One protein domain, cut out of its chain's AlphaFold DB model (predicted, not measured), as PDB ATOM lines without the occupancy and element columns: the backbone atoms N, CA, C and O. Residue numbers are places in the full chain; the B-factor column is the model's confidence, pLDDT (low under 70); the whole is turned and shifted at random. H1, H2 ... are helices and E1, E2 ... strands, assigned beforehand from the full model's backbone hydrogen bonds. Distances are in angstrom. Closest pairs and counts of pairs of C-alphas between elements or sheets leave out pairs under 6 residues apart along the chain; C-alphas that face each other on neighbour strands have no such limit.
ATOM      1  N   SER A 123     -43.690  -3.482  20.919       73.81
ATOM      2  CA  SER A 123     -42.752  -4.455  20.363       73.81
ATOM      3  C   SER A 123     -41.540  -4.571  21.292       73.81
ATOM      4  O   SER A 123     -41.122  -3.578  21.887       73.81
ATOM      5  N   ILE A 124     -40.949  -5.763  21.407       74.31
ATOM      6  CA  ILE A 124     -39.771  -6.014  22.263       74.31
ATOM      7  C   ILE A 124     -38.637  -5.022  21.945       74.31
ATOM      8  O   ILE A 124     -37.899  -4.610  22.834       74.31
ATOM      9  N   GLU A 125     -38.536  -4.582  20.691       76.50
ATOM     10  CA  GLU A 125     -37.595  -3.552  20.239       76.50
ATOM     11  C   GLU A 125     -37.845  -2.191  20.901       76.50
ATOM     12  O   GLU A 125     -36.905  -1.554  21.360       76.50
ATOM     13  N   ILE A 126     -39.114  -1.778  21.000       78.06
ATOM     14  CA  ILE A 126     -39.531  -0.522  21.639       78.06
ATOM     15  C   ILE A 126     -39.283  -0.601  23.148       78.06
ATOM     16  O   ILE A 126     -38.785   0.342  23.756       78.06
ATOM     17  N   GLN A 127     -39.559  -1.758  23.756       79.12
ATOM     18  CA  GLN A 127     -39.257  -1.983  25.170       79.12
ATOM     19  C   GLN A 127     -37.749  -1.915  25.442       79.12
ATOM     20  O   GLN A 127     -37.329  -1.332  26.441       79.12
ATOM     21  N   PHE A 128     -36.926  -2.454  24.536       79.19
ATOM     22  CA  PHE A 128     -35.472  -2.374  24.620       79.19
ATOM     23  C   PHE A 128     -34.972  -0.932  24.476       79.19
ATOM     24  O   PHE A 128     -34.177  -0.485  25.299       79.19
ATOM     25  N   THR A 129     -35.469  -0.160  23.503       79.75
ATOM     26  CA  THR A 129     -35.088   1.256  23.362       79.75
ATOM     27  C   THR A 129     -35.523   2.083  24.569       79.75
ATOM     28  O   THR A 129     -34.734   2.876  25.076       79.75
ATOM     29  N   ASN A 130     -36.729   1.842  25.092       81.94
ATOM     30  CA  ASN A 130     -37.237   2.498  26.298       81.94
ATOM     31  C   ASN A 130     -36.396   2.154  27.536       81.94
ATOM     32  O   ASN A 130     -36.241   2.984  28.430       81.94
ATOM     33  N   TRP A 131     -35.850   0.938  27.608       82.25
ATOM     34  CA  TRP A 131     -34.903   0.554  28.651       82.25
ATOM     35  C   TRP A 131     -33.564   1.286  28.496       82.25
ATOM     36  O   TRP A 131     -33.102   1.878  29.467       82.25
ATOM     37  N   VAL A 132     -32.998   1.339  27.282       79.38
ATOM     38  CA  VAL A 132     -31.752   2.077  26.993       79.38
ATOM     39  C   VAL A 132     -31.879   3.563  27.357       79.38
ATOM     40  O   VAL A 132     -30.930   4.164  27.847       79.38
ATOM     41  N   GLU A 133     -33.056   4.165  27.178       78.75
ATOM     42  CA  GLU A 133     -33.314   5.565  27.550       78.75
ATOM     43  C   GLU A 133     -33.416   5.821  29.052       78.75
ATOM     44  O   GLU A 133     -33.185   6.944  29.497       78.75
ATOM     45  N   LYS A 134     -33.740   4.792  29.838       79.44
ATOM     46  CA  LYS A 134     -33.798   4.874  31.302       79.44
ATOM     47  C   LYS A 134     -32.433   4.672  31.962       79.44
ATOM     48  O   LYS A 134     -32.340   4.781  33.184       79.44
ATOM     49  N   LEU A 135     -31.393   4.365  31.184       77.31
ATOM     50  CA  LEU A 135     -30.041   4.185  31.697       77.31
ATOM     51  C   LEU A 135     -29.444   5.520  32.168       77.31
ATOM     52  O   LEU A 135     -29.706   6.566  31.568       77.31
ATOM     53  N   PRO A 136     -28.630   5.513  33.240       71.00
ATOM     54  CA  PRO A 136     -27.969   6.720  33.712       71.00
ATOM     55  C   PRO A 136     -27.035   7.273  32.626       71.00
ATOM     56  O   PRO A 136     -26.248   6.542  32.030       71.00
ATOM     57  N   GLY A 137     -27.084   8.590  32.397       65.69
ATOM     58  CA  GLY A 137     -26.287   9.283  31.372       65.69
ATOM     59  C   GLY A 137     -24.768   9.287  31.605       65.69
ATOM     60  O   GLY A 137     -24.044   9.967  30.889       65.69
ATOM     61  N   THR A 138     -24.279   8.552  32.606       65.75
ATOM     62  CA  THR A 138     -22.854   8.310  32.872       65.75
ATOM     63  C   THR A 138     -22.226   7.315  31.891       65.75
ATOM     64  O   THR A 138     -21.021   7.092  31.947       65.75
ATOM     65  N   MET A 139     -23.025   6.704  31.013       60.78
ATOM     66  CA  MET A 139     -22.624   5.597  30.152       60.78
ATOM     67  C   MET A 139     -22.881   5.941  28.681       60.78
ATOM     68  O   MET A 139     -23.985   6.347  28.318       60.78
ATOM     69  N   ASP A 140     -21.866   5.789  27.824       66.38
ATOM     70  CA  ASP A 140     -22.013   6.022  26.384       66.38
ATOM     71  C   ASP A 140     -22.762   4.847  25.744       66.38
ATOM     72  O   ASP A 140     -22.183   3.815  25.417       66.38
ATOM     73  N   VAL A 141     -24.083   4.981  25.640       69.19
ATOM     74  CA  VAL A 141     -24.995   3.962  25.088       69.19
ATOM     75  C   VAL A 141     -25.671   4.432  23.798       69.19
ATOM     76  O   VAL A 141     -26.655   3.840  23.354       69.19
ATOM     77  N   ALA A 142     -25.152   5.491  23.163       69.31
ATOM     78  CA  ALA A 142     -25.741   6.070  21.954       69.31
ATOM     79  C   ALA A 142     -25.813   5.055  20.798       69.31
ATOM     80  O   ALA A 142     -26.825   4.983  20.098       69.31
ATOM     81  N   PHE A 143     -24.789   4.206  20.663       70.69
ATOM     82  CA  PHE A 143     -24.722   3.146  19.654       70.69
ATOM     83  C   PHE A 143     -25.791   2.054  19.843       70.69
ATOM     84  O   PHE A 143     -26.145   1.362  18.891       70.69
ATOM     85  N   MET A 144     -26.357   1.902  21.048       69.06
ATOM     86  CA  MET A 144     -27.387   0.888  21.307       69.06
ATOM     87  C   MET A 144     -28.765   1.265  20.768       69.06
ATOM     88  O   MET A 144     -29.648   0.412  20.705       69.06
ATOM     89  N   LYS A 145     -28.951   2.529  20.370       72.12
ATOM     90  CA  LYS A 145     -30.172   3.008  19.712       72.12
ATOM     91  C   LYS A 145     -30.175   2.743  18.205       72.12
ATOM     92  O   LYS A 145     -31.195   2.952  17.551       72.12
ATOM     93  N   GLU A 146     -29.057   2.297  17.631       77.25
ATOM     94  CA  GLU A 146     -28.982   1.980  16.208       77.25
ATOM     95  C   GLU A 146     -29.853   0.766  15.866       77.25
ATOM     96  O   GLU A 146     -29.791  -0.273  16.523       77.25
ATOM     97  N   ALA A 147     -30.629   0.858  14.781       73.88
ATOM     98  CA  ALA A 147     -31.569  -0.193  14.388       73.88
ATOM     99  C   ALA A 147     -30.895  -1.566  14.202       73.88
ATOM    100  O   ALA A 147     -31.447  -2.590  14.595       73.88
ATOM    101  N   GLN A 148     -29.675  -1.598  13.650       77.12
ATOM    102  CA  GLN A 148     -28.914  -2.841  13.473       77.12
ATOM    103  C   GLN A 148     -28.487  -3.457  14.811       77.12
ATOM    104  O   GLN A 148     -28.483  -4.682  14.952       77.12
ATOM    105  N   PHE A 149     -28.158  -2.616  15.795       78.31
ATOM    106  CA  PHE A 149     -27.783  -3.058  17.130       78.31
ATOM    107  C   PHE A 149     -28.994  -3.631  17.873       78.31
ATOM    108  O   PHE A 149     -28.908  -4.746  18.384       78.31
ATOM    109  N   VAL A 150     -30.124  -2.912  17.875       77.12
ATOM    110  CA  VAL A 150     -31.370  -3.311  18.555       77.12
ATOM    111  C   VAL A 150     -31.862  -4.669  18.054       77.12
ATOM    112  O   VAL A 150     -32.186  -5.536  18.859       77.12
ATOM    113  N   GLN A 151     -31.849  -4.898  16.740       79.38
ATOM    114  CA  GLN A 151     -32.292  -6.168  16.156       79.38
ATOM    115  C   GLN A 151     -31.441  -7.354  16.630       79.38
ATOM    116  O   GLN A 151     -31.969  -8.349  17.130       79.38
ATOM    117  N   LYS A 152     -30.110  -7.227  16.560       77.06
ATOM    118  CA  LYS A 152     -29.184  -8.264  17.038       77.06
ATOM    119  C   LYS A 152     -29.276  -8.468  18.555       77.06
ATOM    120  O   LYS A 152     -29.250  -9.606  19.019       77.06
ATOM    121  N   ALA A 153     -29.443  -7.395  19.326       77.56
ATOM    122  CA  ALA A 153     -29.625  -7.464  20.774       77.56
ATOM    123  C   ALA A 153     -30.906  -8.228  21.143       77.56
ATOM    124  O   ALA A 153     -30.861  -9.152  21.954       77.56
ATOM    125  N   VAL A 154     -32.030  -7.913  20.494       79.38
ATOM    126  CA  VAL A 154     -33.308  -8.611  20.696       79.38
ATOM    127  C   VAL A 154     -33.202 -10.089  20.302       79.38
ATOM    128  O   VAL A 154     -33.757 -10.943  20.994       79.38
ATOM    129  N   GLU A 155     -32.459 -10.432  19.247       81.06
ATOM    130  CA  GLU A 155     -32.167 -11.831  18.911       81.06
ATOM    131  C   GLU A 155     -31.349 -12.552  19.992       81.06
ATOM    132  O   GLU A 155     -31.677 -13.687  20.345       81.06
ATOM    133  N   CYS A 156     -30.305 -11.920  20.532       75.56
ATOM    134  CA  CYS A 156     -29.492 -12.482  21.617       75.56
ATOM    135  C   CYS A 156     -30.308 -12.679  22.902       75.56
ATOM    136  O   CYS A 156     -30.151 -13.691  23.588       75.56
ATOM    137  N   ILE A 157     -31.222 -11.752  23.192       80.56
ATOM    138  CA  ILE A 157     -32.136 -11.825  24.335       80.56
ATOM    139  C   ILE A 157     -33.147 -12.969  24.152       80.56
ATOM    140  O   ILE A 157     -33.364 -13.751  25.075       80.56
ATOM    141  N   LYS A 158     -33.713 -13.144  22.949       78.44
ATOM    142  CA  LYS A 158     -34.598 -14.285  22.630       78.44
ATOM    143  C   LYS A 158     -33.890 -15.638  22.738       78.44
ATOM    144  O   LYS A 158     -34.536 -16.637  23.031       78.44
ATOM    145  N   LYS A 159     -32.578 -15.674  22.493       78.50
ATOM    146  CA  LYS A 159     -31.731 -16.869  22.628       78.50
ATOM    147  C   LYS A 159     -31.229 -17.098  24.065       78.50
ATOM    148  O   LYS A 159     -30.420 -17.997  24.262       78.50
ATOM    149  N   GLU A 160     -31.673 -16.293  25.037       75.31
ATOM    150  CA  GLU A 160     -31.244 -16.325  26.448       75.31
ATOM    151  C   GLU A 160     -29.714 -16.224  26.635       75.31
ATOM    152  O   GLU A 160     -29.146 -16.774  27.576       75.31
ATOM    153  N   GLN A 161     -29.016 -15.521  25.735       68.69
ATOM    154  CA  GLN A 161     -27.548 -15.414  25.763       68.69
ATOM    155  C   GLN A 161     -27.031 -14.274  26.649       68.69
ATOM    156  O   GLN A 161     -25.826 -14.172  26.870       68.69
ATOM    157  N   VAL A 162     -27.925 -13.412  27.139       71.00
ATOM    158  CA  VAL A 162     -27.587 -12.241  27.953       71.00
ATOM    159  C   VAL A 162     -27.896 -12.556  29.418       71.00
ATOM    160  O   VAL A 162     -29.065 -12.756  29.757       71.00
ATOM    161  N   PRO A 163     -26.885 -12.609  30.304       66.88
ATOM    162  CA  PRO A 163     -27.113 -12.782  31.733       66.88
ATOM    163  C   PRO A 163     -27.988 -11.646  32.269       66.88
ATOM    164  O   PRO A 163     -27.683 -10.477  32.055       66.88
ATOM    165  N   GLY A 164     -29.083 -11.991  32.943       66.88
ATOM    166  CA  GLY A 164     -29.956 -11.016  33.598       66.88
ATOM    167  C   GLY A 164     -30.984 -10.316  32.707       66.88
ATOM    168  O   GLY A 164     -31.721  -9.477  33.203       66.88
ATOM    169  N   VAL A 165     -31.107 -10.662  31.419       74.38
ATOM    170  CA  VAL A 165     -32.211 -10.167  30.572       74.38
ATOM    171  C   VAL A 165     -33.015 -11.344  30.040       74.38
ATOM    172  O   VAL A 165     -32.482 -12.203  29.337       74.38
ATOM    173  N   ARG A 166     -34.313 -11.385  30.348       73.50
ATOM    174  CA  ARG A 166     -35.227 -12.437  29.893       73.50
ATOM    175  C   ARG A 166     -36.499 -11.827  29.325       73.50
ATOM    176  O   ARG A 166     -36.983 -10.812  29.803       73.50
ATOM    177  N   VAL A 167     -37.078 -12.473  28.319       75.75
ATOM    178  CA  VAL A 167     -38.405 -12.105  27.811       75.75
ATOM    179  C   VAL A 167     -39.424 -13.120  28.318       75.75
ATOM    180  O   VAL A 167     -39.382 -14.285  27.924       75.75
ATOM    181  N   LYS A 168     -40.359 -12.686  29.169       71.38
ATOM    182  CA  LYS A 168     -41.526 -13.483  29.581       71.38
ATOM    183  C   LYS A 168     -42.799 -12.790  29.117       71.38
ATOM    184  O   LYS A 168     -42.952 -11.592  29.298       71.38
ATOM    185  N   GLN A 169     -43.717 -13.536  28.496       62.56
ATOM    186  CA  GLN A 169     -45.037 -13.028  28.077       62.56
ATOM    187  C   GLN A 169     -44.985 -11.698  27.288       62.56
ATOM    188  O   GLN A 169     -45.832 -10.829  27.469       62.56
ATOM    189  N   ASN A 170     -44.000 -11.557  26.388       68.00
ATOM    190  CA  ASN A 170     -43.770 -10.354  25.572       68.00
ATOM    191  C   ASN A 170     -43.380  -9.091  26.372       68.00
ATOM    192  O   ASN A 170     -43.554  -7.979  25.882       68.00
ATOM    193  N   VAL A 171     -42.841  -9.266  27.582       73.25
ATOM    194  CA  VAL A 171     -42.285  -8.208  28.431       73.25
ATOM    195  C   VAL A 171     -40.799  -8.480  28.674       73.25
ATOM    196  O   VAL A 171     -40.412  -9.616  28.960       73.25
ATOM    197  N   LEU A 172     -39.968  -7.447  28.522       76.81
ATOM    198  CA  LEU A 172     -38.542  -7.478  28.848       76.81
ATOM    199  C   LEU A 172     -38.350  -7.387  30.375       76.81
ATOM    200  O   LEU A 172     -38.550  -6.329  30.967       76.81
ATOM    201  N   GLU A 173     -37.956  -8.490  31.006       75.94
ATOM    202  CA  GLU A 173     -37.519  -8.536  32.405       75.94
ATOM    203  C   GLU A 173     -35.998  -8.348  32.455       75.94
ATOM    204  O   GLU A 173     -35.246  -9.099  31.827       75.94
ATOM    205  N   VAL A 174     -35.548  -7.326  33.184       75.94
ATOM    206  CA  VAL A 174     -34.129  -7.027  33.391       75.94
ATOM    207  C   VAL A 174     -33.819  -7.209  34.873       75.94
ATOM    208  O   VAL A 174     -34.126  -6.342  35.684       75.94
ATOM    209  N   ASP A 175     -33.220  -8.349  35.201       64.06
ATOM    210  CA  ASP A 175     -32.799  -8.759  36.536       64.06
ATOM    211  C   ASP A 175     -31.267  -8.896  36.559       64.06
ATOM    212  O   ASP A 175     -30.718  -9.959  36.265       64.06
ATOM    213  N   GLY A 176     -30.546  -7.824  36.890       67.19
ATOM    214  CA  GLY A 176     -29.087  -7.871  37.003       67.19
ATOM    215  C   GLY A 176     -28.415  -6.505  37.076       67.19
ATOM    216  O   GLY A 176     -29.062  -5.466  36.945       67.19
ATOM    217  N   GLU A 177     -27.097  -6.525  37.272       74.62
ATOM    218  CA  GLU A 177     -26.253  -5.331  37.210       74.62
ATOM    219  C   GLU A 177     -26.226  -4.779  35.778       74.62
ATOM    220  O   GLU A 177     -25.879  -5.473  34.817       74.62
ATOM    221  N   ILE A 178     -26.598  -3.507  35.637       71.56
ATOM    222  CA  ILE A 178     -26.755  -2.818  34.348       71.56
ATOM    223  C   ILE A 178     -25.448  -2.848  33.535       71.56
ATOM    224  O   ILE A 178     -25.473  -3.036  32.317       71.56
ATOM    225  N   GLU A 179     -24.304  -2.705  34.208       69.94
ATOM    226  CA  GLU A 179     -22.983  -2.684  33.574       69.94
ATOM    227  C   GLU A 179     -22.621  -4.013  32.905       69.94
ATOM    228  O   GLU A 179     -22.083  -4.031  31.794       69.94
ATOM    229  N   ASP A 180     -22.961  -5.130  33.543       71.88
ATOM    230  CA  ASP A 180     -22.662  -6.464  33.029       71.88
ATOM    231  C   ASP A 180     -23.568  -6.840  31.859       71.88
ATOM    232  O   ASP A 180     -23.111  -7.453  30.890       71.88
ATOM    233  N   ILE A 181     -24.825  -6.393  31.894       73.94
ATOM    234  CA  ILE A 181     -25.774  -6.549  30.788       73.94
ATOM    235  C   ILE A 181     -25.279  -5.791  29.553       73.94
ATOM    236  O   ILE A 181     -25.231  -6.344  28.453       73.94
ATOM    237  N   ILE A 182     -24.854  -4.538  29.727       73.94
ATOM    238  CA  ILE A 182     -24.312  -3.706  28.649       73.94
ATOM    239  C   ILE A 182     -23.032  -4.319  28.076       73.94
ATOM    240  O   ILE A 182     -22.871  -4.394  26.854       73.94
ATOM    241  N   ARG A 183     -22.137  -4.817  28.935       72.94
ATOM    242  CA  ARG A 183     -20.909  -5.506  28.523       72.94
ATOM    243  C   ARG A 183     -21.220  -6.769  27.721       72.94
ATOM    244  O   ARG A 183     -20.628  -6.985  26.662       72.94
ATOM    245  N   ALA A 184     -22.167  -7.584  28.178       75.06
ATOM    246  CA  ALA A 184     -22.602  -8.790  27.480       75.06
ATOM    247  C   ALA A 184     -23.219  -8.458  26.113       75.06
ATOM    248  O   ALA A 184     -22.826  -9.034  25.101       75.06
ATOM    249  N   LEU A 185     -24.118  -7.474  26.045       77.25
ATOM    250  CA  LEU A 185     -24.723  -7.031  24.788       77.25
ATOM    251  C   LEU A 185     -23.680  -6.480  23.811       77.25
ATOM    252  O   LEU A 185     -23.688  -6.834  22.636       77.25
ATOM    253  N   THR A 186     -22.739  -5.668  24.290       75.31
ATOM    254  CA  THR A 186     -21.685  -5.089  23.445       75.31
ATOM    255  C   THR A 186     -20.738  -6.170  22.922       75.31
ATOM    256  O   THR A 186     -20.420  -6.190  21.735       75.31
ATOM    257  N   THR A 187     -20.328  -7.120  23.763       74.56
ATOM    258  CA  THR A 187     -19.423  -8.219  23.369       74.56
ATOM    259  C   THR A 187     -20.073  -9.238  22.434       74.56
ATOM    260  O   THR A 187     -19.395  -9.758  21.550       74.56
ATOM    261  N   LEU A 188     -21.372  -9.508  22.588       68.25
ATOM    262  CA  LEU A 188     -22.117 -10.417  21.712       68.25
ATOM    263  C   LEU A 188     -22.476  -9.776  20.366       68.25
ATOM    264  O   LEU A 188     -22.569 -10.481  19.363       68.25
TER     265      LEU A 188
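Overview. This is residues 123 to 188 of the 235 residues of an uncharacterized protein of Bacillus cereus (UniProt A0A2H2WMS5). Two helices, H1 and H3, pack together at a steep angle, and the small hairpin E1 and E2 bridges them, E2 near H1 and E1 near the last part of H3. H4 stands across H3, away from H1, and the short H2 packs on H1. The printed part has 66 residues with four named helices and two named strands, in the order H1 H2 H3 E1 E2 H4; the class is mostly helix, and the sheet is antiparallel. It is compact and rounded, with a radius of gyration of the C-alphas of 10.7 A and spans of 31 by 23 by 20 A.

Arrangement. Start at H1, residues 124 to 133: it touches H2, residues 142 to 145, closest at the C-alphas of Thr 129 and Lys 145, 6.4 A. H3, residues 147 to 158, touches H1 with residues 150 to 154 alone, closest at the C-alphas of Glu 125 and Val 150, 6.5 A; they run opposite ways at a steep tilt of 69 degrees, only just short of about perpendicular. E1, residues 165 to 168, and E2, residues 171 to 174, form a hairpin, with N 166 and O 173 2.9 A apart, within hydrogen-bond range. H4, residues 178 to 188, only just touches H3, with 3 pairs of C-alphas within 8 A, closest Ala 153 and Leu 185 at 6.4 A; they are about perpendicular at 77 degrees. H1 and H4 are apart. In H1, H3 and H4 every O i to N i+4 pair is within hydrogen-bond range; H2 is too short for such a pair.

Along the chain. Find C-alpha 124 at (-39.771, -6.014, 22.263); from there H1 runs 14.3 A. H3 runs 16.6 A from C-alpha 147 at (-31.569, -0.193, 14.388). H4 runs 15.5 A, to C-alpha 188 at (-22.117, -10.417, 21.712).

Size, cuts and confidence. Look for the two C-alphas farthest apart at Thr 138 and Gln 169, 31.2 A. The printed part has no cut and no long link. Its mean pLDDT is 73.9; 16 residues are under 70, among them 137 to 142.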